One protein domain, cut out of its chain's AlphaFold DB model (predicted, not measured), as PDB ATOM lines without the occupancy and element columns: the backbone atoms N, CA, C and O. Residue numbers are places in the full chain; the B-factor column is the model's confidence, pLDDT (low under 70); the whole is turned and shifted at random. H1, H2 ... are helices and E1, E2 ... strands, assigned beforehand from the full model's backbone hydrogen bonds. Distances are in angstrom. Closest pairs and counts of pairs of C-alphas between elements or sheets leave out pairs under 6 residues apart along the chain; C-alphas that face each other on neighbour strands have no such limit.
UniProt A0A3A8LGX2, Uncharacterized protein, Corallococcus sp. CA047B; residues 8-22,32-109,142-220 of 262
ATOM      1  N   THR A   8      19.127 -19.704 -63.693       96.94
ATOM      2  CA  THR A   8      18.370 -19.257 -62.517       96.94
ATOM      3  C   THR A   8      19.209 -19.327 -61.243       96.94
ATOM      4  O   THR A   8      19.235 -18.365 -60.483       96.94
ATOM      5  N   GLU A   9      19.930 -20.433 -61.024       97.12
ATOM      6  CA  GLU A   9      20.858 -20.566 -59.891       97.12
ATOM      7  C   GLU A   9      21.980 -19.527 -59.961       97.12
ATOM      8  O   GLU A   9      22.301 -18.906 -58.953       97.12
ATOM      9  N   ASP A  10      22.541 -19.309 -61.154       96.00
ATOM     10  CA  ASP A  10      23.601 -18.326 -61.385       96.00
ATOM     11  C   ASP A  10      23.144 -16.908 -61.016       96.00
ATOM     12  O   ASP A  10      23.767 -16.251 -60.181       96.00
ATOM     13  N   ALA A  11      21.995 -16.476 -61.547       95.69
ATOM     14  CA  ALA A  11      21.420 -15.166 -61.253       95.69
ATOM     15  C   ALA A  11      21.075 -14.990 -59.762       95.69
ATOM     16  O   ALA A  11      21.338 -13.934 -59.178       95.69
ATOM     17  N   ALA A  12      20.517 -16.024 -59.124       97.44
ATOM     18  CA  ALA A  12      20.172 -15.990 -57.705       97.44
ATOM     19  C   ALA A  12      21.418 -15.899 -56.811       97.44
ATOM     20  O   ALA A  12      21.457 -15.071 -55.900       97.44
ATOM     21  N   LEU A  13      22.463 -16.683 -57.096       97.19
ATOM     22  CA  LEU A  13      23.734 -16.599 -56.375       97.19
ATOM     23  C   LEU A  13      24.414 -15.242 -56.580       97.19
ATOM     24  O   LEU A  13      24.876 -14.646 -55.613       97.19
ATOM     25  N   ARG A  14      24.442 -14.712 -57.808       96.31
ATOM     26  CA  ARG A  14      24.970 -13.361 -58.071       96.31
ATOM     27  C   ARG A  14      24.218 -12.302 -57.281       96.31
ATOM     28  O   ARG A  14      24.843 -11.399 -56.741       96.31
ATOM     29  N   THR A  15      22.900 -12.429 -57.174       96.69
ATOM     30  CA  THR A  15      22.087 -11.522 -56.356       96.69
ATOM     31  C   THR A  15      22.469 -11.610 -54.883       96.69
ATOM     32  O   THR A  15      22.732 -10.578 -54.271       96.69
ATOM     33  N   LEU A  16      22.595 -12.826 -54.341       97.44
ATOM     34  CA  LEU A  16      23.046 -13.052 -52.964       97.44
ATOM     35  C   LEU A  16      24.440 -12.456 -52.700       97.44
ATOM     36  O   LEU A  16      24.698 -11.940 -51.617       97.44
ATOM     37  N   LEU A  17      25.321 -12.491 -53.701       96.75
ATOM     38  CA  LEU A  17      26.684 -11.951 -53.648       96.75
ATOM     39  C   LEU A  17      26.767 -10.437 -53.921       96.75
ATOM     40  O   LEU A  17      27.872  -9.899 -54.013       96.75
ATOM     41  N   GLY A  18      25.636  -9.739 -54.087       95.50
ATOM     42  CA  GLY A  18      25.617  -8.303 -54.392       95.50
ATOM     43  C   GLY A  18      26.135  -7.960 -55.797       95.50
ATOM     44  O   GLY A  18      26.675  -6.878 -56.018       95.50
ATOM     45  N   ALA A  19      26.000  -8.889 -56.747       93.31
ATOM     46  CA  ALA A  19      26.504  -8.816 -58.120       93.31
ATOM     47  C   ALA A  19      25.391  -8.961 -59.187       93.31
ATOM     48  O   ALA A  19      25.675  -9.323 -60.327       93.31
ATOM     49  N   ALA A  20      24.122  -8.714 -58.833       85.19
ATOM     50  CA  ALA A  20      22.955  -8.999 -59.683       85.19
ATOM     51  C   ALA A  20      22.965  -8.302 -61.058       85.19
ATOM     52  O   ALA A  20      22.462  -8.852 -62.033       85.19
ATOM     53  N   SER A  21      23.505  -7.084 -61.136       78.62
ATOM     54  CA  SER A  21      23.387  -6.200 -62.305       78.62
ATOM     55  C   SER A  21      24.572  -6.257 -63.270       78.62
ATOM     56  O   SER A  21      24.583  -5.529 -64.260       78.62
ATOM     57  N   THR A  22      25.579  -7.090 -62.997       84.62
ATOM     58  CA  THR A  22      26.852  -7.056 -63.720       84.62
ATOM     59  C   THR A  22      27.256  -8.423 -64.258       84.62
ATOM     60  O   THR A  22      27.187  -9.450 -63.579       84.62
ATOM     61  N   ALA A  32      31.735 -10.328 -49.556       96.00
ATOM     62  CA  ALA A  32      31.432 -10.570 -48.153       96.00
ATOM     63  C   ALA A  32      30.898 -12.004 -47.948       96.00
ATOM     64  O   ALA A  32      30.309 -12.576 -48.873       96.00
ATOM     65  N   PRO A  33      31.064 -12.582 -46.745       97.50
ATOM     66  CA  PRO A  33      30.494 -13.883 -46.423       97.50
ATOM     67  C   PRO A  33      28.972 -13.873 -46.577       97.50
ATOM     68  O   PRO A  33      28.308 -12.897 -46.220       97.50
ATOM     69  N   VAL A  34      28.413 -14.971 -47.080       98.25
ATOM     70  CA  VAL A  34      26.969 -15.102 -47.328       98.25
ATOM     71  C   VAL A  34      26.343 -16.154 -46.416       98.25
ATOM     72  O   VAL A  34      27.028 -17.099 -46.023       98.25
ATOM     73  N   PRO A  35      25.044 -16.060 -46.084       98.31
ATOM     74  CA  PRO A  35      24.366 -17.106 -45.325       98.31
ATOM     75  C   PRO A  35      24.440 -18.462 -46.040       98.31
ATOM     76  O   PRO A  35      23.937 -18.624 -47.153       98.31
ATOM     77  N   PHE A  36      25.029 -19.463 -45.383       96.88
ATOM     78  CA  PHE A  36      25.204 -20.803 -45.955       96.88
ATOM     79  C   PHE A  36      23.868 -21.454 -46.339       96.88
ATOM     80  O   PHE A  36      23.758 -22.072 -47.399       96.88
ATOM     81  N   ARG A  37      22.829 -21.264 -45.514       97.81
ATOM     82  CA  ARG A  37      21.489 -21.822 -45.760       97.81
ATOM     83  C   ARG A  37      20.819 -21.222 -47.005       97.81
ATOM     84  O   ARG A  37      20.091 -21.931 -47.692       97.81
ATOM     85  N   GLU A  38      21.117 -19.971 -47.358       98.50
ATOM     86  CA  GLU A  38      20.628 -19.374 -48.610       98.50
ATOM     87  C   GLU A  38      21.307 -19.998 -49.830       98.50
ATOM     88  O   GLU A  38      20.632 -20.353 -50.795       98.50
ATOM     89  N   VAL A  39      22.624 -20.219 -49.767       98.19
ATOM     90  CA  VAL A  39      23.360 -20.937 -50.820       98.19
ATOM     91  C   VAL A  39      22.821 -22.359 -50.980       98.19
ATOM     92  O   VAL A  39      22.536 -22.781 -52.101       98.19
ATOM     93  N   GLN A  40      22.614 -23.071 -49.866       97.81
ATOM     94  CA  GLN A  40      22.025 -24.412 -49.851       97.81
ATOM     95  C   GLN A  40      20.658 -24.437 -50.546       97.81
ATOM     96  O   GLN A  40      20.412 -25.305 -51.383       97.81
ATOM     97  N   ARG A  41      19.783 -23.476 -50.222       98.31
ATOM     98  CA  ARG A  41      18.437 -23.351 -50.790       98.31
ATOM     99  C   ARG A  41      18.472 -23.038 -52.284       98.31
ATOM    100  O   ARG A  41      17.814 -23.732 -53.054       98.31
ATOM    101  N   ILE A  42      19.243 -22.027 -52.698       98.25
ATOM    102  CA  ILE A  42      19.373 -21.622 -54.110       98.25
ATOM    103  C   ILE A  42      19.839 -22.799 -54.959       98.25
ATOM    104  O   ILE A  42      19.283 -23.065 -56.019       98.25
ATOM    105  N   LEU A  43      20.848 -23.516 -54.469       97.06
ATOM    106  CA  LEU A  43      21.453 -24.631 -55.172       97.06
ATOM    107  C   LEU A  43      20.783 -25.968 -54.869       97.06
ATOM    108  O   LEU A  43      21.353 -26.980 -55.261       97.06
ATOM    109  N   ALA A  44      19.638 -26.012 -54.174       96.31
ATOM    110  CA  ALA A  44      18.948 -27.234 -53.740       96.31
ATOM    111  C   ALA A  44      19.930 -28.347 -53.310       96.31
ATOM    112  O   ALA A  44      19.948 -29.445 -53.875       96.31
ATOM    113  N   LEU A  45      20.860 -28.005 -52.417       95.19
ATOM    114  CA  LEU A  45      21.922 -28.905 -51.970       95.19
ATOM    115  C   LEU A  45      21.457 -29.732 -50.769       95.19
ATOM    116  O   LEU A  45      20.720 -29.211 -49.925       95.19
ATOM    117  N   PRO A  46      21.914 -30.993 -50.649       94.62
ATOM    118  CA  PRO A  46      21.664 -31.779 -49.449       94.62
ATOM    119  C   PRO A  46      22.290 -31.101 -48.227       94.62
ATOM    120  O   PRO A  46      23.147 -30.213 -48.349       94.62
ATOM    121  N   GLU A  47      21.851 -31.516 -47.041       93.25
ATOM    122  CA  GLU A  47      22.531 -31.129 -45.811       93.25
ATOM    123  C   GLU A  47      23.988 -31.585 -45.851       93.25
ATOM    124  O   GLU A  47      24.304 -32.689 -46.296       93.25
ATOM    125  N   LEU A  48      24.880 -30.685 -45.446       93.62
ATOM    126  CA  LEU A  48      26.287 -31.007 -45.326       93.62
ATOM    127  C   LEU A  48      26.473 -31.796 -44.017       93.62
ATOM    128  O   LEU A  48      26.002 -31.341 -42.976       93.62
ATOM    129  N   PRO A  49      27.126 -32.964 -44.034       93.56
ATOM    130  CA  PRO A  49      27.460 -33.689 -42.817       93.56
ATOM    131  C   PRO A  49      28.346 -32.867 -41.883       93.56
ATOM    132  O   PRO A  49      29.102 -31.996 -42.321       93.56
ATOM    133  N   HIS A  50      28.278 -33.196 -40.592       94.88
ATOM    134  CA  HIS A  50      29.185 -32.694 -39.552       94.88
ATOM    135  C   HIS A  50      29.098 -31.186 -39.289       94.88
ATOM    136  O   HIS A  50      29.990 -30.613 -38.666       94.88
ATOM    137  N   LEU A  51      28.020 -30.530 -39.739       95.31
ATOM    138  CA  LEU A  51      27.754 -29.116 -39.447       95.31
ATOM    139  C   LEU A  51      27.650 -28.842 -37.950       95.31
ATOM    140  O   LEU A  51      27.964 -27.741 -37.508       95.31
ATOM    141  N   ASP A  52      27.217 -29.833 -37.174       95.19
ATOM    142  CA  ASP A  52      27.092 -29.713 -35.732       95.19
ATOM    143  C   ASP A  52      28.456 -29.505 -35.054       95.19
ATOM    144  O   ASP A  52      28.493 -28.902 -33.984       95.19
ATOM    145  N   LEU A  53      29.562 -29.946 -35.667       96.25
ATOM    146  CA  LEU A  53      30.927 -29.758 -35.165       96.25
ATOM    147  C   LEU A  53      31.486 -28.347 -35.410       96.25
ATOM    148  O   LEU A  53      32.560 -28.031 -34.898       96.25
ATOM    149  N   LEU A  54      30.800 -27.518 -36.200       96.56
ATOM    150  CA  LEU A  54      31.256 -26.174 -36.550       96.56
ATOM    151  C   LEU A  54      30.823 -25.140 -35.507       96.56
ATOM    152  O   LEU A  54      29.813 -25.302 -34.823       96.56
ATOM    153  N   GLY A  55      31.588 -24.057 -35.410       90.38
ATOM    154  CA  GLY A  55      31.282 -22.927 -34.543       90.38
ATOM    155  C   GLY A  55      32.299 -21.801 -34.693       90.38
ATOM    156  O   GLY A  55      33.068 -21.765 -35.655       90.38
ATOM    157  N   ASP A  56      32.337 -20.911 -33.703       90.88
ATOM    158  CA  ASP A  56      33.144 -19.685 -33.753       90.88
ATOM    159  C   ASP A  56      34.647 -19.943 -33.963       90.88
ATOM    160  O   ASP A  56      35.338 -19.114 -34.552       90.88
ATOM    161  N   ASP A  57      35.156 -21.103 -33.539       95.19
ATOM    162  CA  ASP A  57      36.577 -21.456 -33.591       95.19
ATOM    163  C   ASP A  57      36.884 -22.818 -34.234       95.19
ATOM    164  O   ASP A  57      38.016 -23.303 -34.150       95.19
ATOM    165  N   THR A  58      35.896 -23.442 -34.878       97.06
ATOM    166  CA  THR A  58      36.065 -24.683 -35.644       97.06
ATOM    167  C   THR A  58      35.309 -24.571 -36.957       97.06
ATOM    168  O   THR A  58      34.093 -24.383 -36.979       97.06
ATOM    169  N   TRP A  59      36.030 -24.710 -38.064       97.75
ATOM    170  CA  TRP A  59      35.518 -24.405 -39.395       97.75
ATOM    171  C   TRP A  59      35.764 -25.552 -40.364       97.75
ATOM    172  O   TRP A  59      36.795 -26.210 -40.297       97.75
ATOM    173  N   LEU A  60      34.870 -25.755 -41.324       97.69
ATOM    174  CA  LEU A  60      35.121 -26.647 -42.453       97.69
ATOM    175  C   LEU A  60      35.776 -25.840 -43.575       97.69
ATOM    176  O   LEU A  60      35.269 -24.781 -43.931       97.69
ATOM    177  N   LEU A  61      36.871 -26.326 -44.160       96.69
ATOM    178  CA  LEU A  61      37.600 -25.623 -45.225       96.69
ATOM    179  C   LEU A  61      37.873 -26.553 -46.410       96.69
ATOM    180  O   LEU A  61      38.146 -27.741 -46.252       96.69
ATOM    181  N   GLY A  62      37.884 -25.998 -47.622       94.56
ATOM    182  CA  GLY A  62      38.573 -26.630 -48.745       94.56
ATOM    183  C   GLY A  62      37.686 -27.370 -49.743       94.56
ATOM    184  O   GLY A  62      36.531 -27.032 -50.005       94.56
ATOM    185  N   GLY A  63      38.264 -28.408 -50.357       93.31
ATOM    186  CA  GLY A  63      37.680 -29.102 -51.510       93.31
ATOM    187  C   GLY A  63      36.379 -29.855 -51.218       93.31
ATOM    188  O   GLY A  63      35.641 -30.192 -52.143       93.31
ATOM    189  N   ARG A  64      36.070 -30.135 -49.948       94.19
ATOM    190  CA  ARG A  64      34.773 -30.696 -49.546       94.19
ATOM    191  C   ARG A  64      33.632 -29.717 -49.817       94.19
ATOM    192  O   ARG A  64      32.659 -30.109 -50.453       94.19
ATOM    193  N   ILE A  65      33.793 -28.447 -49.445       96.62
ATOM    194  CA  ILE A  65      32.780 -27.413 -49.698       96.62
ATOM    195  C   ILE A  65      32.600 -27.197 -51.202       96.62
ATOM    196  O   ILE A  65      31.474 -27.135 -51.678       96.62
ATOM    197  N   LEU A  66      33.684 -27.192 -51.982       96.00
ATOM    198  CA  LEU A  66      33.602 -27.131 -53.445       96.00
ATOM    199  C   LEU A  66      32.756 -28.273 -54.043       96.00
ATOM    200  O   LEU A  66      31.934 -28.050 -54.933       96.00
ATOM    201  N   ARG A  67      32.958 -29.510 -53.579       93.88
ATOM    202  CA  ARG A  67      32.187 -30.678 -54.043       93.88
ATOM    203  C   ARG A  67      30.714 -30.574 -53.670       93.88
ATOM    204  O   ARG A  67      29.859 -30.874 -54.498       93.88
ATOM    205  N   TRP A  68      30.430 -30.077 -52.468       95.31
ATOM    206  CA  TRP A  68      29.073 -29.761 -52.038       95.31
ATOM    207  C   TRP A  68      28.436 -28.687 -52.933       95.31
ATOM    208  O   TRP A  68      27.403 -28.948 -53.542       95.31
ATOM    209  N   LEU A  69      29.101 -27.542 -53.136       96.81
ATOM    210  CA  LEU A  69      28.636 -26.452 -54.010       96.81
ATOM    211  C   LEU A  69      28.386 -26.915 -55.450       96.81
ATOM    212  O   LEU A  69      27.491 -26.415 -56.124       96.81
ATOM    213  N   THR A  70      29.160 -27.885 -55.932       94.75
ATOM    214  CA  THR A  70      29.032 -28.435 -57.288       94.75
ATOM    215  C   THR A  70      28.123 -29.661 -57.384       94.75
ATOM    216  O   THR A  70      28.072 -30.301 -58.439       94.75
ATOM    217  N   GLY A  71      27.384 -29.973 -56.317       92.75
ATOM    218  CA  GLY A  71      26.351 -31.003 -56.295       92.75
ATOM    219  C   GLY A  71      26.860 -32.444 -56.352       92.75
ATOM    220  O   GLY A  71      26.049 -33.330 -56.592       92.75
ATOM    221  N   GLU A  72      28.154 -32.701 -56.118       89.00
ATOM    222  CA  GLU A  72      28.744 -34.058 -56.154       89.00
ATOM    223  C   GLU A  72      28.109 -34.995 -55.104       89.00
ATOM    224  O   GLU A  72      28.153 -36.208 -55.254       89.00
ATOM    225  N   MET A  73      27.467 -34.435 -54.074       87.31
ATOM    226  CA  MET A  73      26.848 -35.168 -52.962       87.31
ATOM    227  C   MET A  73      25.356 -35.496 -53.160       87.31
ATOM    228  O   MET A  73      24.738 -36.069 -52.269       87.31
ATOM    229  N   ARG A  74      24.734 -35.101 -54.280       85.25
ATOM    230  CA  ARG A  74      23.274 -35.230 -54.468       85.25
ATOM    231  C   ARG A  74      22.790 -36.664 -54.664       85.25
ATOM    232  O   ARG A  74      21.693 -36.989 -54.229       85.25
ATOM    233  N   ASP A  75      23.614 -37.509 -55.273       79.12
ATOM    234  CA  ASP A  75      23.218 -38.859 -55.689       79.12
ATOM    235  C   ASP A  75      23.602 -39.934 -54.649       79.12
ATOM    236  O   ASP A  75      23.826 -41.093 -54.985       79.12
ATOM    237  N   GLY A  76      23.713 -39.548 -53.370       63.44
ATOM    238  CA  GLY A  76      23.863 -40.473 -52.235       63.44
ATOM    239  C   GLY A  76      25.264 -41.056 -52.006       63.44
ATOM    240  O   GLY A  76      25.465 -41.788 -51.043       63.44
ATOM    241  N   GLY A  77      26.249 -40.726 -52.843       66.81
ATOM    242  CA  GLY A  77      27.636 -41.163 -52.678       66.81
ATOM    243  C   GLY A  77      28.501 -40.134 -51.953       66.81
ATOM    244  O   GLY A  77      29.297 -39.460 -52.603       66.81
ATOM    245  N   ASP A  78      28.385 -40.014 -50.627       79.06
ATOM    246  CA  ASP A  78      29.372 -39.266 -49.840       79.06
ATOM    247  C   ASP A  78      30.341 -40.203 -49.111       79.06
ATOM    248  O   ASP A  78      30.050 -40.745 -48.055       79.06
ATOM    249  N   THR A  79      31.532 -40.398 -49.673       73.69
ATOM    250  CA  THR A  79      32.614 -41.196 -49.062       73.69
ATOM    251  C   THR A  79      33.585 -40.328 -48.256       73.69
ATOM    252  O   THR A  79      34.798 -40.543 -48.252       73.69
ATOM    253  N   GLY A  80      33.080 -39.229 -47.703       74.25
ATOM    254  CA  GLY A  80      33.843 -38.006 -47.749       74.25
ATOM    255  C   GLY A  80      35.037 -37.820 -46.814       74.25
ATOM    256  O   GLY A  80      34.994 -38.197 -45.656       74.25
ATOM    257  N   ASP A  81      36.083 -37.157 -47.327       89.56
ATOM    258  CA  ASP A  81      37.149 -36.448 -46.607       89.56
ATOM    259  C   ASP A  81      36.734 -35.004 -46.243       89.56
ATOM    260  O   ASP A  81      36.413 -34.199 -47.131       89.56
ATOM    261  N   TYR A  82      36.744 -34.690 -44.947       95.31
ATOM    262  CA  TYR A  82      36.401 -33.394 -44.353       95.31
ATOM    263  C   TYR A  82      37.610 -32.817 -43.618       95.31
ATOM    264  O   TYR A  82      38.136 -33.455 -42.711       95.31
ATOM    265  N   ASP A  83      38.023 -31.601 -43.968       95.56
ATOM    266  CA  ASP A  83      39.105 -30.900 -43.275       95.56
ATOM    267  C   ASP A  83      38.511 -29.834 -42.343       95.56
ATOM    268  O   ASP A  83      38.020 -28.794 -42.791       95.56
ATOM    269  N   LEU A  84      38.546 -30.112 -41.044       96.88
ATOM    270  CA  LEU A  84      38.087 -29.218 -39.990       96.88
ATOM    271  C   LEU A  84      39.283 -28.465 -39.406       96.88
ATOM    272  O   LEU A  84      40.239 -29.068 -38.924       96.88
ATOM    273  N   PHE A  85      39.232 -27.144 -39.438       96.44
ATOM    274  CA  PHE A  85      40.286 -26.266 -38.965       96.44
ATOM    275  C   PHE A  85      39.885 -25.602 -37.653       96.44
ATOM    276  O   PHE A  85      38.841 -24.961 -37.575       96.44
ATOM    277  N   CYS A  86      40.742 -25.720 -36.645       94.88
ATOM    278  CA  CYS A  86      40.518 -25.216 -35.297       94.88
ATOM    279  C   CYS A  86      41.396 -23.992 -35.013       94.88
ATOM    280  O   CYS A  86      42.584 -23.963 -35.368       94.88
ATOM    281  N   ALA A  87      40.820 -22.989 -34.347       94.62
ATOM    282  CA  ALA A  87      41.499 -21.726 -34.075       94.62
ATOM    283  C   ALA A  87      42.649 -21.853 -33.066       94.62
ATOM    284  O   ALA A  87      43.617 -21.098 -33.113       94.62
ATOM    285  N   SER A  88      42.562 -22.840 -32.179       89.06
ATOM    286  CA  SER A  88      43.545 -23.129 -31.139       89.06
ATOM    287  C   SER A  88      43.660 -24.635 -30.899       89.06
ATOM    288  O   SER A  88      42.839 -25.425 -31.382       89.06
ATOM    289  N   LEU A  89      44.671 -25.040 -30.125       84.25
ATOM    290  CA  LEU A  89      44.755 -26.403 -29.596       84.25
ATOM    291  C   LEU A  89      43.557 -26.732 -28.696       84.25
ATOM    292  O   LEU A  89      43.013 -27.823 -28.801       84.25
ATOM    293  N   GLU A  90      43.085 -25.781 -27.890       84.56
ATOM    294  CA  GLU A  90      41.910 -25.964 -27.027       84.56
ATOM    295  C   GLU A  90      40.642 -26.247 -27.845       84.56
ATOM    296  O   GLU A  90      39.873 -27.152 -27.516       84.56
ATOM    297  N   ALA A  91      40.438 -25.516 -28.948       90.62
ATOM    298  CA  ALA A  91      39.339 -25.761 -29.877       90.62
ATOM    299  C   ALA A  91      39.457 -27.149 -30.526       90.62
ATOM    300  O   ALA A  91      38.474 -27.888 -30.590       90.62
ATOM    301  N   LEU A  92      40.670 -27.541 -30.939       89.06
ATOM    302  CA  LEU A  92      40.942 -28.869 -31.491       89.06
ATOM    303  C   LEU A  92      40.610 -29.973 -30.485       89.06
ATOM    304  O   LEU A  92      39.908 -30.924 -30.832       89.06
ATOM    305  N   GLU A  93      41.080 -29.854 -29.245       81.81
ATOM    306  CA  GLU A  93      40.839 -30.840 -28.193       81.81
ATOM    307  C   GLU A  93      39.356 -30.935 -27.831       81.81
ATOM    308  O   GLU A  93      38.820 -32.039 -27.718       81.81
ATOM    309  N   ARG A  94      38.670 -29.796 -27.690       88.06
ATOM    310  CA  ARG A  94      37.233 -29.759 -27.396       88.06
ATOM    311  C   ARG A  94      36.421 -30.421 -28.506       88.06
ATOM    312  O   ARG A  94      35.574 -31.268 -28.211       88.06
ATOM    313  N   THR A  95      36.700 -30.093 -29.766       92.56
ATOM    314  CA  THR A  95      36.029 -30.703 -30.923       92.56
ATOM    315  C   THR A  95      36.326 -32.199 -30.996       92.56
ATOM    316  O   THR A  95      35.402 -32.998 -31.137       92.56
ATOM    317  N   ALA A  96      37.579 -32.615 -30.797       85.06
ATOM    318  CA  ALA A  96      37.950 -34.027 -30.780       85.06
ATOM    319  C   ALA A  96      37.237 -34.811 -29.666       85.06
ATOM    320  O   ALA A  96      36.718 -35.899 -29.916       85.06
ATOM    321  N   ARG A  97      37.163 -34.267 -28.444       83.00
ATOM    322  CA  ARG A  97      36.435 -34.890 -27.326       83.00
ATOM    323  C   ARG A  97      34.954 -35.044 -27.646       83.00
ATOM    324  O   ARG A  97      34.397 -36.110 -27.392       83.00
ATOM    325  N   ARG A  98      34.337 -34.024 -28.251       88.62
ATOM    326  CA  ARG A  98      32.945 -34.095 -28.705       88.62
ATOM    327  C   ARG A  98      32.748 -35.194 -29.749       88.62
ATOM    328  O   ARG A  98      31.840 -35.995 -29.585       88.62
ATOM    329  N   MET A  99      33.615 -35.270 -30.759       86.75
ATOM    330  CA  MET A  99      33.573 -36.325 -31.777       86.75
ATOM    331  C   MET A  99      33.689 -37.723 -31.149       86.75
ATOM    332  O   MET A  99      32.902 -38.614 -31.451       86.75
ATOM    333  N   LEU A 100      34.636 -37.931 -30.232       82.50
ATOM    334  CA  LEU A 100      34.784 -39.220 -29.545       82.50
ATOM    335  C   LEU A 100      33.542 -39.577 -28.716       82.50
ATOM    336  O   LEU A 100      33.110 -40.727 -28.726       82.50
ATOM    337  N   ALA A 101      32.951 -38.594 -28.034       80.44
ATOM    338  CA  ALA A 101      31.730 -38.785 -27.255       80.44
ATOM    339  C   ALA A 101      30.509 -39.128 -28.127       80.44
ATOM    340  O   ALA A 101      29.592 -39.791 -27.651       80.44
ATOM    341  N   THR A 102      30.502 -38.717 -29.399       85.94
ATOM    342  CA  THR A 102      29.425 -38.999 -30.361       85.94
ATOM    343  C   THR A 102      29.723 -40.181 -31.288       85.94
ATOM    344  O   THR A 102      29.030 -40.382 -32.281       85.94
ATOM    345  N   GLY A 103      30.725 -41.003 -30.957       81.50
ATOM    346  CA  GLY A 103      30.976 -42.281 -31.630       81.50
ATOM    347  C   GLY A 103      31.959 -42.224 -32.798       81.50
ATOM    348  O   GLY A 103      32.149 -43.234 -33.478       81.50
ATOM    349  N   TYR A 104      32.627 -41.093 -33.028       85.94
ATOM    350  CA  TYR A 104      33.735 -41.048 -33.977       85.94
ATOM    351  C   TYR A 104      34.902 -41.867 -33.437       85.94
ATOM    352  O   TYR A 104      35.190 -41.876 -32.238       85.94
ATOM    353  N   THR A 105      35.627 -42.525 -34.332       78.69
ATOM    354  CA  THR A 105      36.756 -43.378 -33.964       78.69
ATOM    355  C   THR A 105      38.051 -42.824 -34.544       78.69
ATOM    356  O   THR A 105      38.087 -42.453 -35.712       78.69
ATOM    357  N   PRO A 106      39.150 -42.740 -33.777       76.19
ATOM    358  CA  PRO A 106      40.429 -42.331 -34.341       76.19
ATOM    359  C   PRO A 106      40.865 -43.287 -35.454       76.19
ATOM    360  O   PRO A 106      40.803 -44.510 -35.293       76.19
ATOM    361  N   CYS A 107      41.381 -42.744 -36.554       68.62
ATOM    362  CA  CYS A 107      41.934 -43.550 -37.632       68.62
ATOM    363  C   CYS A 107      43.187 -44.295 -37.146       68.62
ATOM    364  O   CYS A 107      44.263 -43.712 -36.990       68.62
ATOM    365  N   ARG A 108      43.088 -45.616 -36.969       54.38
ATOM    366  CA  ARG A 108      44.264 -46.487 -36.852       54.38
ATOM    367  C   ARG A 108      44.800 -46.746 -38.255       54.38
ATOM    368  O   ARG A 108      44.406 -47.714 -38.896       54.38
ATOM    369  N   ARG A 109      45.698 -45.903 -38.769       45.38
ATOM    370  CA  ARG A 109      46.463 -46.302 -39.961       45.38
ATOM    371  C   ARG A 109      47.356 -47.488 -39.584       45.38
ATOM    372  O   ARG A 109      48.380 -47.305 -38.936       45.38
ATOM    373  N   LEU A 142      44.327 -38.315 -25.707       44.47
ATOM    374  CA  LEU A 142      44.152 -37.582 -26.969       44.47
ATOM    375  C   LEU A 142      45.484 -37.073 -27.547       44.47
ATOM    376  O   LEU A 142      45.697 -37.163 -28.757       44.47
ATOM    377  N   GLN A 143      46.393 -36.592 -26.693       41.50
ATOM    378  CA  GLN A 143      47.688 -36.044 -27.119       41.50
ATOM    379  C   GLN A 143      48.579 -37.094 -27.798       41.50
ATOM    380  O   GLN A 143      49.246 -36.780 -28.777       41.50
ATOM    381  N   GLU A 144      48.499 -38.364 -27.382       42.53
ATOM    382  CA  GLU A 144      49.219 -39.483 -28.018       42.53
ATOM    383  C   GLU A 144      48.812 -39.725 -29.483       42.53
ATOM    384  O   GLU A 144      49.517 -40.397 -30.234       42.53
ATOM    385  N   ARG A 145      47.656 -39.199 -29.906       53.34
ATOM    386  CA  ARG A 145      47.090 -39.400 -31.250       53.34
ATOM    387  C   ARG A 145      47.264 -38.180 -32.152       53.34
ATOM    388  O   ARG A 145      47.001 -38.274 -33.354       53.34
ATOM    389  N   LEU A 146      47.701 -37.051 -31.592       61.03
ATOM    390  CA  LEU A 146      47.929 -35.812 -32.319       61.03
ATOM    391  C   LEU A 146      49.215 -35.927 -33.144       61.03
ATOM    392  O   LEU A 146      50.292 -36.208 -32.628       61.03
ATOM    393  N   ARG A 147      49.116 -35.686 -34.449       66.50
ATOM    394  CA  ARG A 147      50.278 -35.657 -35.336       66.50
ATOM    395  C   ARG A 147      50.783 -34.233 -35.460       66.50
ATOM    396  O   ARG A 147      50.105 -33.399 -36.055       66.50
ATOM    397  N   LEU A 148      51.999 -33.986 -34.991       71.00
ATOM    398  CA  LEU A 148      52.742 -32.787 -35.354       71.00
ATOM    399  C   LEU A 148      53.386 -32.988 -36.733       71.00
ATOM    400  O   LEU A 148      54.172 -33.911 -36.942       71.00
ATOM    401  N   ARG A 149      53.045 -32.128 -37.692       72.12
ATOM    402  CA  ARG A 149      53.707 -32.025 -38.996       72.12
ATOM    403  C   ARG A 149      54.435 -30.687 -39.073       72.12
ATOM    404  O   ARG A 149      53.838 -29.650 -38.802       72.12
ATOM    405  N   ARG A 150      55.696 -30.708 -39.503       70.56
ATOM    406  CA  ARG A 150      56.485 -29.500 -39.769       70.56
ATOM    407  C   ARG A 150      56.549 -29.228 -41.269       70.56
ATOM    408  O   ARG A 150      56.832 -30.127 -42.063       70.56
ATOM    409  N   PHE A 151      56.228 -28.004 -41.673       68.00
ATOM    410  CA  PHE A 151      56.396 -27.540 -43.047       68.00
ATOM    411  C   PHE A 151      57.880 -27.257 -43.336       68.00
ATOM    412  O   PHE A 151      58.641 -26.994 -42.406       68.00
ATOM    413  N   PRO A 152      58.308 -27.250 -44.616       69.50
ATOM    414  CA  PRO A 152      59.691 -26.917 -44.979       69.50
ATOM    415  C   PRO A 152      60.160 -25.534 -44.502       69.50
ATOM    416  O   PRO A 152      61.357 -25.304 -44.395       69.50
ATOM    417  N   ASP A 153      59.228 -24.619 -44.231       70.25
ATOM    418  CA  ASP A 153      59.494 -23.276 -43.709       70.25
ATOM    419  C   ASP A 153      59.456 -23.198 -42.170       70.25
ATOM    420  O   ASP A 153      59.395 -22.109 -41.605       70.25
ATOM    421  N   GLY A 154      59.465 -24.347 -41.484       72.94
ATOM    422  CA  GLY A 154      59.501 -24.447 -40.024       72.94
ATOM    423  C   GLY A 154      58.143 -24.302 -39.336       72.94
ATOM    424  O   GLY A 154      58.056 -24.526 -38.132       72.94
ATOM    425  N   ARG A 155      57.068 -23.974 -40.065       76.75
ATOM    426  CA  ARG A 155      55.729 -23.872 -39.465       76.75
ATOM    427  C   ARG A 155      55.234 -25.232 -38.979       76.75
ATOM    428  O   ARG A 155      55.458 -26.257 -39.620       76.75
ATOM    429  N   GLU A 156      54.480 -25.216 -37.890       81.88
ATOM    430  CA  GLU A 156      53.890 -26.408 -37.283       81.88
ATOM    431  C   GLU A 156      52.415 -26.567 -37.668       81.88
ATOM    432  O   GLU A 156      51.689 -25.591 -37.866       81.88
ATOM    433  N   MET A 157      51.977 -27.815 -37.800       83.25
ATOM    434  CA  MET A 157      50.587 -28.207 -37.996       83.25
ATOM    435  C   MET A 157      50.280 -29.413 -37.125       83.25
ATOM    436  O   MET A 157      50.864 -30.480 -37.305       83.25
ATOM    437  N   TYR A 158      49.307 -29.260 -36.249       83.38
ATOM    438  CA  TYR A 158      48.742 -30.338 -35.465       83.38
ATOM    439  C   TYR A 158      47.555 -30.919 -36.221       83.38
ATOM    440  O   TYR A 158      46.694 -30.171 -36.682       83.38
ATOM    441  N   ALA A 159      47.520 -32.238 -36.383       84.94
ATOM    442  CA  ALA A 159      46.438 -32.909 -37.085       84.94
ATOM    443  C   ALA A 159      45.990 -34.190 -36.377       84.94
ATOM    444  O   ALA A 159      46.820 -34.969 -35.912       84.94
ATOM    445  N   LEU A 160      44.682 -34.439 -36.363       81.81
ATOM    446  CA  LEU A 160      44.077 -35.677 -35.875       81.81
ATOM    447  C   LEU A 160      43.081 -36.195 -36.918       81.81
ATOM    448  O   LEU A 160      42.247 -35.441 -37.403       81.81
ATOM    449  N   GLU A 161      43.180 -37.474 -37.270       85.50
ATOM    450  CA  GLU A 161      42.295 -38.124 -38.246       85.50
ATOM    451  C   GLU A 161      41.295 -39.031 -37.508       85.50
ATOM    452  O   GLU A 161      41.702 -39.848 -36.674       85.50
ATOM    453  N   LEU A 162      40.000 -38.892 -37.803       84.81
ATOM    454  CA  LEU A 162      38.913 -39.690 -37.230       84.81
ATOM    455  C   LEU A 162      37.948 -40.180 -38.318       84.81
ATOM    456  O   LEU A 162      37.737 -39.498 -39.317       84.81
ATOM    457  N   HIS A 163      37.316 -41.329 -38.093       86.06
ATOM    458  CA  HIS A 163      36.169 -41.803 -38.855       86.06
ATOM    459  C   HIS A 163      34.866 -41.470 -38.135       86.06
ATOM    460  O   HIS A 163      34.762 -41.709 -36.930       86.06
ATOM    461  N   SER A 164      33.877 -40.960 -38.865       89.31
ATOM    462  CA  SER A 164      32.513 -40.834 -38.343       89.31
ATOM    463  C   SER A 164      31.785 -42.186 -38.342       89.31
ATOM    464  O   SER A 164      32.213 -43.104 -39.052       89.31
ATOM    465  N   PRO A 165      30.681 -42.329 -37.585       86.88
ATOM    466  CA  PRO A 165      29.824 -43.518 -37.633       86.88
ATOM    467  C   PRO A 165      29.306 -43.851 -39.042       86.88
ATOM    468  O   PRO A 165      29.116 -45.016 -39.378       86.88
ATOM    469  N   GLU A 166      29.138 -42.835 -39.887       87.56
ATOM    470  CA  GLU A 166      28.701 -42.955 -41.283       87.56
ATOM    471  C   GLU A 166      29.849 -43.332 -42.239       87.56
ATOM    472  O   GLU A 166      29.634 -43.496 -43.437       87.56
ATOM    473  N   GLY A 167      31.079 -43.476 -41.731       87.12
ATOM    474  CA  GLY A 167      32.254 -43.877 -42.509       87.12
ATOM    475  C   GLY A 167      33.029 -42.726 -43.158       87.12
ATOM    476  O   GLY A 167      34.006 -42.978 -43.866       87.12
ATOM    477  N   HIS A 168      32.658 -41.468 -42.903       91.56
ATOM    478  CA  HIS A 168      33.411 -40.307 -43.384       91.56
ATOM    479  C   HIS A 168      34.792 -40.234 -42.724       91.56
ATOM    480  O   HIS A 168      34.943 -40.596 -41.559       91.56
ATOM    481  N   LEU A 169      35.799 -39.735 -43.440       89.31
ATOM    482  CA  LEU A 169      37.113 -39.399 -42.893       89.31
ATOM    483  C   LEU A 169      37.152 -37.909 -42.549       89.31
ATOM    484  O   LEU A 169      36.927 -37.062 -43.409       89.31
ATOM    485  N   LEU A 170      37.491 -37.577 -41.311       93.38
ATOM    486  CA  LEU A 170      37.640 -36.208 -40.841       93.38
ATOM    487  C   LEU A 170      39.075 -35.971 -40.395       93.38
ATOM    488  O   LEU A 170      39.647 -36.773 -39.662       93.38
ATOM    489  N   GLN A 171      39.644 -34.847 -40.811       92.75
ATOM    490  CA  GLN A 171      40.934 -34.364 -40.356       92.75
ATOM    491  C   GLN A 171      40.713 -33.078 -39.557       92.75
ATOM    492  O   GLN A 171      40.387 -32.045 -40.132       92.75
ATOM    493  N   LEU A 172      40.904 -33.136 -38.240       91.25
ATOM    494  CA  LEU A 172      41.040 -31.948 -37.398       91.25
ATOM    495  C   LEU A 172      42.435 -31.364 -37.599       91.25
ATOM    496  O   LEU A 172      43.413 -32.112 -37.594       91.25
ATOM    497  N   VAL A 173      42.539 -30.049 -37.769       92.38
ATOM    498  CA  VAL A 173      43.784 -29.351 -38.096       92.38
ATOM    499  C   VAL A 173      43.906 -28.068 -37.287       92.38
ATOM    500  O   VAL A 173      43.012 -27.231 -37.303       92.38
ATOM    501  N   HIS A 174      45.054 -27.854 -36.652       90.81
ATOM    502  CA  HIS A 174      45.438 -26.564 -36.088       90.81
ATOM    503  C   HIS A 174      46.826 -26.161 -36.604       90.81
ATOM    504  O   HIS A 174      47.771 -26.944 -36.541       90.81
ATOM    505  N   ILE A 175      46.957 -24.940 -37.131       90.25
ATOM    506  CA  ILE A 175      48.220 -24.385 -37.647       90.25
ATOM    507  C   ILE A 175      48.490 -23.076 -36.892       90.25
ATOM    508  O   ILE A 175      47.964 -22.040 -37.307       90.25
ATOM    509  N   PRO A 176      49.308 -23.078 -35.821       88.50
ATOM    510  CA  PRO A 176      49.507 -21.902 -34.966       88.50
ATOM    511  C   PRO A 176      49.940 -20.650 -35.732       88.50
ATOM    512  O   PRO A 176      49.497 -19.539 -35.449       88.50
ATOM    513  N   ALA A 177      50.763 -20.828 -36.769       88.25
ATOM    514  CA  ALA A 177      51.274 -19.732 -37.588       88.25
ATOM    515  C   ALA A 177      50.179 -18.926 -38.315       88.25
ATOM    516  O   ALA A 177      50.452 -17.817 -38.763       88.25
ATOM    517  N   LEU A 178      48.956 -19.454 -38.452       89.12
ATOM    518  CA  LEU A 178      47.827 -18.713 -39.030       89.12
ATOM    519  C   LEU A 178      47.150 -17.767 -38.019       89.12
ATOM    520  O   LEU A 178      46.361 -16.916 -38.429       89.12
ATOM    521  N   PHE A 179      47.498 -17.869 -36.733       88.38
ATOM    522  CA  PHE A 179      46.905 -17.109 -35.624       88.38
ATOM    523  C   PHE A 179      47.909 -16.213 -34.885       88.38
ATOM    524  O   PHE A 179      47.511 -15.365 -34.098       88.38
ATOM    525  N   ALA A 180      49.211 -16.357 -35.149       80.88
ATOM    526  CA  ALA A 180      50.280 -15.646 -34.440       80.88
ATOM    527  C   ALA A 180      50.401 -14.136 -34.766       80.88
ATOM    528  O   ALA A 180      51.303 -13.471 -34.263       80.88
ATOM    529  N   GLY A 181      49.529 -13.579 -35.613       76.62
ATOM    530  CA  GLY A 181      49.580 -12.181 -36.055       76.62
ATOM    531  C   GLY A 181      48.265 -11.435 -35.839       76.62
ATOM    532  O   GLY A 181      47.213 -12.039 -35.650       76.62
ATOM    533  N   ARG A 182      48.309 -10.099 -35.920       72.81
ATOM    534  CA  ARG A 182      47.088  -9.287 -36.029       72.81
ATOM    535  C   ARG A 182      46.455  -9.548 -37.394       72.81
ATOM    536  O   ARG A 182      47.138  -9.437 -38.408       72.81
ATOM    537  N   GLY A 183      45.172  -9.876 -37.433       81.75
ATOM    538  CA  GLY A 183      44.466 -10.118 -38.686       81.75
ATOM    539  C   GLY A 183      43.201 -10.933 -38.490       81.75
ATOM    540  O   GLY A 183      42.851 -11.294 -37.371       81.75
ATOM    541  N   ASP A 184      42.529 -11.202 -39.604       89.00
ATOM    542  CA  ASP A 184      41.343 -12.048 -39.669       89.00
ATOM    543  C   ASP A 184      41.778 -13.517 -39.847       89.00
ATOM    544  O   ASP A 184      42.310 -13.873 -40.911       89.00
ATOM    545  N   PRO A 185      41.569 -14.384 -38.837       89.69
ATOM    546  CA  PRO A 185      41.973 -15.782 -38.911       89.69
ATOM    547  C   PRO A 185      41.340 -16.535 -40.085       89.69
ATOM    548  O   PRO A 185      41.997 -17.378 -40.696       89.69
ATOM    549  N   ILE A 186      40.101 -16.201 -40.460       92.38
ATOM    550  CA  ILE A 186      39.403 -16.847 -41.578       92.38
ATOM    551  C   ILE A 186      40.117 -16.538 -42.894       92.38
ATOM    552  O   ILE A 186      40.357 -17.438 -43.703       92.38
ATOM    553  N   ARG A 187      40.548 -15.287 -43.099       91.75
ATOM    554  CA  ARG A 187      41.338 -14.914 -44.285       91.75
ATOM    555  C   ARG A 187      42.662 -15.663 -44.347       91.75
ATOM    556  O   ARG A 187      43.048 -16.115 -45.425       91.75
ATOM    557  N   HIS A 188      43.351 -15.831 -43.219       91.50
ATOM    558  CA  HIS A 188      44.604 -16.590 -43.177       91.50
ATOM    559  C   HIS A 188      44.395 -18.073 -43.525       91.50
ATOM    560  O   HIS A 188      45.200 -18.640 -44.268       91.50
ATOM    561  N   GLN A 189      43.302 -18.678 -43.049       91.88
ATOM    562  CA  GLN A 189      42.909 -20.052 -43.382       91.88
ATOM    563  C   GLN A 189      42.597 -20.210 -44.874       91.88
ATOM    564  O   GLN A 189      43.147 -21.088 -45.541       91.88
ATOM    565  N   LEU A 190      41.782 -19.319 -45.444       94.44
ATOM    566  CA  LEU A 190      41.479 -19.323 -46.879       94.44
ATOM    567  C   LEU A 190      42.762 -19.186 -47.715       94.44
ATOM    568  O   LEU A 190      42.997 -19.966 -48.644       94.44
ATOM    569  N   ALA A 191      43.643 -18.257 -47.340       90.88
ATOM    570  CA  ALA A 191      44.926 -18.033 -48.001       90.88
ATOM    571  C   ALA A 191      45.920 -19.199 -47.844       90.88
ATOM    572  O   ALA A 191      46.928 -19.236 -48.551       90.88
ATOM    573  N   PHE A 192      45.683 -20.146 -46.931       88.69
ATOM    574  CA  PHE A 192      46.514 -21.341 -46.784       88.69
ATOM    575  C   PHE A 192      46.251 -22.384 -47.882       88.69
ATOM    576  O   PHE A 192      47.150 -23.159 -48.221       88.69
ATOM    577  N   THR A 193      45.052 -22.395 -48.469       92.25
ATOM    578  CA  THR A 193      44.733 -23.301 -49.577       92.25
ATOM    579  C   THR A 193      45.398 -22.840 -50.874       92.25
ATOM    580  O   THR A 193      45.575 -21.648 -51.122       92.25
ATOM    581  N   ASP A 194      45.811 -23.799 -51.702       93.75
ATOM    582  CA  ASP A 194      46.651 -23.509 -52.860       93.75
ATOM    583  C   ASP A 194      45.891 -23.063 -54.105       93.75
ATOM    584  O   ASP A 194      46.452 -22.370 -54.954       93.75
ATOM    585  N   LEU A 195      44.618 -23.438 -54.201       97.12
ATOM    586  CA  LEU A 195      43.773 -23.223 -55.369       97.12
ATOM    587  C   LEU A 195      42.567 -22.361 -55.007       97.12
ATOM    588  O   LEU A 195      41.888 -22.649 -54.025       97.12
ATOM    589  N   SER A 196      42.251 -21.370 -55.838       97.06
ATOM    590  CA  SER A 196      41.143 -20.424 -55.628       97.06
ATOM    591  C   SER A 196      39.795 -21.103 -55.381       97.06
ATOM    592  O   SER A 196      39.089 -20.761 -54.442       97.06
ATOM    593  N   ILE A 197      39.460 -22.140 -56.151       96.94
ATOM    594  CA  ILE A 197      38.207 -22.900 -55.993       96.94
ATOM    595  C   ILE A 197      38.147 -23.751 -54.716       96.94
ATOM    596  O   ILE A 197      37.094 -24.287 -54.384       96.94
ATOM    597  N   CYS A 198      39.263 -23.898 -54.000       96.88
ATOM    598  CA  CYS A 198      39.314 -24.516 -52.677       96.88
ATOM    599  C   CYS A 198      39.266 -23.472 -51.550       96.88
ATOM    600  O   CYS A 198      39.244 -23.858 -50.385       96.88
ATOM    601  N   GLN A 199      39.240 -22.173 -51.858       97.56
ATOM    602  CA  GLN A 199      39.134 -21.103 -50.869       97.56
ATOM    603  C   GLN A 199      37.675 -20.880 -50.469       97.56
ATOM    604  O   GLN A 199      37.135 -19.796 -50.661       97.56
ATOM    605  N   PHE A 200      37.040 -21.905 -49.909       98.12
ATOM    606  CA  PHE A 200      35.734 -21.795 -49.267       98.12
ATOM    607  C   PHE A 200      35.825 -22.329 -47.847       98.12
ATOM    608  O   PHE A 200      36.363 -23.419 -47.648       98.12
ATOM    609  N   LEU A 201      35.292 -21.570 -46.891       98.00
ATOM    610  CA  LEU A 201      35.269 -21.904 -45.472       98.00
ATOM    611  C   LEU A 201      33.853 -21.726 -44.926       98.00
ATOM    612  O   LEU A 201      33.200 -20.729 -45.216       98.00
ATOM    613  N   LEU A 202      33.382 -22.685 -44.136       97.94
ATOM    614  CA  LEU A 202      32.090 -22.637 -43.461       97.94
ATOM    615  C   LEU A 202      32.305 -22.611 -41.950       97.94
ATOM    616  O   LEU A 202      32.952 -23.508 -41.410       97.94
ATOM    617  N   ASP A 203      31.735 -21.607 -41.283       95.81
ATOM    618  CA  ASP A 203      31.847 -21.411 -39.828       95.81
ATOM    619  C   ASP A 203      30.635 -21.914 -39.023       95.81
ATOM    620  O   ASP A 203      30.497 -21.645 -37.835       95.81
ATOM    621  N   GLY A 204      29.729 -22.635 -39.687       94.12
ATOM    622  CA  GLY A 204      28.448 -23.078 -39.134       94.12
ATOM    623  C   GLY A 204      27.271 -22.170 -39.501       94.12
ATOM    624  O   GLY A 204      26.133 -22.641 -39.536       94.12
ATOM    625  N   ARG A 205      27.512 -20.905 -39.873       96.69
ATOM    626  CA  ARG A 205      26.458 -19.952 -40.268       96.69
ATOM    627  C   ARG A 205      26.702 -19.317 -41.634       96.69
ATOM    628  O   ARG A 205      25.776 -19.210 -42.446       96.69
ATOM    629  N   LEU A 206      27.917 -18.855 -41.871       97.81
ATOM    630  CA  LEU A 206      28.328 -18.095 -43.037       97.81
ATOM    631  C   LEU A 206      29.292 -18.912 -43.892       97.81
ATOM    632  O   LEU A 206      30.197 -19.588 -43.402       97.81
ATOM    633  N   LEU A 207      29.091 -18.819 -45.202       98.31
ATOM    634  CA  LEU A 207      30.027 -19.302 -46.198       98.31
ATOM    635  C   LEU A 207      30.969 -18.158 -46.574       98.31
ATOM    636  O   LEU A 207      30.574 -17.188 -47.227       98.31
ATOM    637  N   HIS A 208      32.220 -18.304 -46.163       98.12
ATOM    638  CA  HIS A 208      33.330 -17.426 -46.493       98.12
ATOM    639  C   HIS A 208      34.021 -17.919 -47.759       98.12
ATOM    640  O   HIS A 208      34.089 -19.123 -48.027       98.12
ATOM    641  N   ALA A 209      34.562 -16.984 -48.530       98.12
ATOM    642  CA  ALA A 209      35.213 -17.265 -49.796       98.12
ATOM    643  C   ALA A 209      36.495 -16.437 -49.929       98.12
ATOM    644  O   ALA A 209      36.554 -15.294 -49.480       98.12
ATOM    645  N   GLY A 210      37.531 -17.015 -50.535       96.81
ATOM    646  CA  GLY A 210      38.727 -16.270 -50.917       96.81
ATOM    647  C   GLY A 210      38.440 -15.287 -52.057       96.81
ATOM    648  O   GLY A 210      37.422 -15.433 -52.744       96.81
ATOM    649  N   PRO A 211      39.360 -14.340 -52.320       95.62
ATOM    650  CA  PRO A 211      39.152 -13.239 -53.262       95.62
ATOM    651  C   PRO A 211      38.629 -13.669 -54.630       95.62
ATOM    652  O   PRO A 211      37.752 -13.023 -55.180       95.62
ATOM    653  N   HIS A 212      39.112 -14.793 -55.164       96.50
ATOM    654  CA  HIS A 212      38.763 -15.255 -56.512       96.50
ATOM    655  C   HIS A 212      37.874 -16.506 -56.528       96.50
ATOM    656  O   HIS A 212      37.580 -17.043 -57.595       96.50
ATOM    657  N   ALA A 213      37.454 -17.007 -55.365       97.44
ATOM    658  CA  ALA A 213      36.818 -18.318 -55.263       97.44
ATOM    659  C   ALA A 213      35.477 -18.377 -56.007       97.44
ATOM    660  O   ALA A 213      35.234 -19.316 -56.765       97.44
ATOM    661  N   TRP A 214      34.625 -17.355 -55.844       97.56
ATOM    662  CA  TRP A 214      33.339 -17.286 -56.539       97.56
ATOM    663  C   TRP A 214      33.516 -17.147 -58.045       97.56
ATOM    664  O   TRP A 214      32.987 -17.972 -58.787       97.56
ATOM    665  N   VAL A 215      34.283 -16.155 -58.511       96.56
ATOM    666  CA  VAL A 215      34.505 -15.947 -59.951       96.56
ATOM    667  C   VAL A 215      35.053 -17.203 -60.629       96.56
ATOM    668  O   VAL A 215      34.537 -17.614 -61.669       96.56
ATOM    669  N   ASP A 216      36.022 -17.875 -60.009       97.06
ATOM    670  CA  ASP A 216      36.625 -19.086 -60.562       97.06
ATOM    671  C   ASP A 216      35.670 -20.286 -60.519       97.06
ATOM    672  O   ASP A 216      35.642 -21.087 -61.459       97.06
ATOM    673  N   LEU A 217      34.819 -20.377 -59.490       97.19
ATOM    674  CA  LEU A 217      33.751 -21.372 -59.419       97.19
ATOM    675  C   LEU A 217      32.753 -21.208 -60.576       97.19
ATOM    676  O   LEU A 217      32.476 -22.182 -61.282       97.19
ATOM    677  N   PHE A 218      32.263 -19.985 -60.806       95.56
ATOM    678  CA  PHE A 218      31.345 -19.662 -61.904       95.56
ATOM    679  C   PHE A 218      31.965 -19.939 -63.277       95.56
ATOM    680  O   PHE A 218      31.332 -20.541 -64.146       95.56
ATOM    681  N   GLN A 219      33.223 -19.539 -63.465       95.38
ATOM    682  CA  GLN A 219      33.928 -19.661 -64.742       95.38
ATOM    683  C   GLN A 219      34.530 -21.043 -64.996       95.38
ATOM    684  O   GLN A 219      35.065 -21.278 -66.078       95.38
ATOM    685  N   ARG A 220      34.456 -21.964 -64.027       96.38
ATOM    686  CA  ARG A 220      35.127 -23.272 -64.101       96.38
ATOM    687  C   ARG A 220      36.629 -23.153 -64.333       96.38
ATOM    688  O   ARG A 220      37.230 -23.951 -65.053       96.38
TER     689      ARG A 220
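This is residues 8 to 22, 32 to 109 and 142 to 220 of the 262 residues of an uncharacterized protein of Corallococcus sp. CA047B (UniProt A0A3A8LGX2). A strongly twisted sheet of seven strands runs through the domain from E3 at one end toward E7, with the longest helix, H4, packed along its E5 and E2 part and H3 and H5 packed round its E1 and E6 part. Beyond E7 the other end is made by helices: H2 packs on E7, H1 packs on H2, and H6 follows E7 nearby. The printed part has 172 residues, with six named helices and seven named strands in the order H1 H2 E1 H3 E2 H4 E3 E4 E5 H5 E6 E7 H6, class mixed, helices and strands. The sheet's order is E3 E4 E5 E2 E1 E6 E7, mixed, with E5 and E2 as its parallel pair. The whole is compact, with a radius of gyration of the C-alphas of 16.4 A and spans of 54 by 39 by 25 A.

H1, residues 8 to 16, touches H2, residues 36 to 42, opposite ways at a shallow tilt of 34 degrees, only just short of steep; their closest C-alphas, of Glu 9 and Ile 42, are 6.1 A apart. H2 is on the sheet, and the closest C-alphas of H2 and edge strand E7, residues 206 to 209, are those of Phe 36 and Leu 207, 5.1 A apart. E1, residues 58 to 61, has staggered pairing: its residues 58 to 60 pair with E2, residues 81 to 86, and 60 to 61 with E6, residues 200 to 202. Both pairs are antiparallel, with N 59 and O 85 at 2.9 A and N 202 and O 60 at 2.8 A. H3, residues 63 to 69, is on the sheet at a height of 6.7 A, over none of its strands; the C-alphas of Ile 65 and Phe 200 are its closest to E6, 6.4 A apart. H4, residues 89 to 101, is on the sheet at a height of 8.9 A, over E5, residues 169 to 174, and only just over E2, with 3 C-alphas; on the local plane it stands at 1 degree to E5, along the strands. H2 and H4, on one face of the sheet, make two layers with it. E3, residues 147 to 150, E4, residues 156 to 163, and E5 form a meander, each strand the antiparallel neighbour of the one before, with N 149 and O 157 at 2.8 A and N 160 and O 172 at 2.9 A. E5 and E2 are parallel at 23 degrees, N 84 and O 171 being 2.8 A apart. E5, H5, residues 185 to 192, and E6 form a split strand-helix-strand unit, two strands of one sheet with a helix between them along the chain and with E2 and E1 between them in the sheet; its crossover is right-handed. H5 has a height of 7.8 A over the sheet. E6 and E7 are an antiparallel hairpin, with N 208 and O 201 at 2.8 A. H6, residues 213 to 219, is not on the sheet and is close to H1 but not clearly touching, the C-alphas of Asp 10 and Phe 218 being 7.9 A apart. In H1, H2, H3, H4, H5 and H6 every O i to N i+4 pair is within hydrogen-bond range.

H1 begins at C-alpha 8 (18.370, -19.257, -62.517) and is 12.3 A long; H2 is 10.1 A, E1 9.7 A and H3 9.8 A. E2 is 16.3 A, H4 18.1 A, E3 9.8 A, E4 23.5 A and E5 16.7 A; C-alpha 156 of E4 is at (53.890, -26.408, -37.283). H5 is 10.7 A, E6 6.9 A, E7 9.7 A and H6 10.0 A, ending at C-alpha 219 (33.928, -19.661, -64.742).

The C-alphas of Ser 21 and Glu 144 are the two farthest apart, 54.3 A. Residues 23 to 31 and 110 to 141 are not printed; the gaps are 16.6 A from C-alpha 22 to 32 and 15.8 A from 109 to 142. The links H2 to E1 and H3 to E2 are long. Mean pLDDT of the printed part is 88.4, and residues 76 to 77, 107 to 109, 142 to 147 and 151 to 152 are under 70.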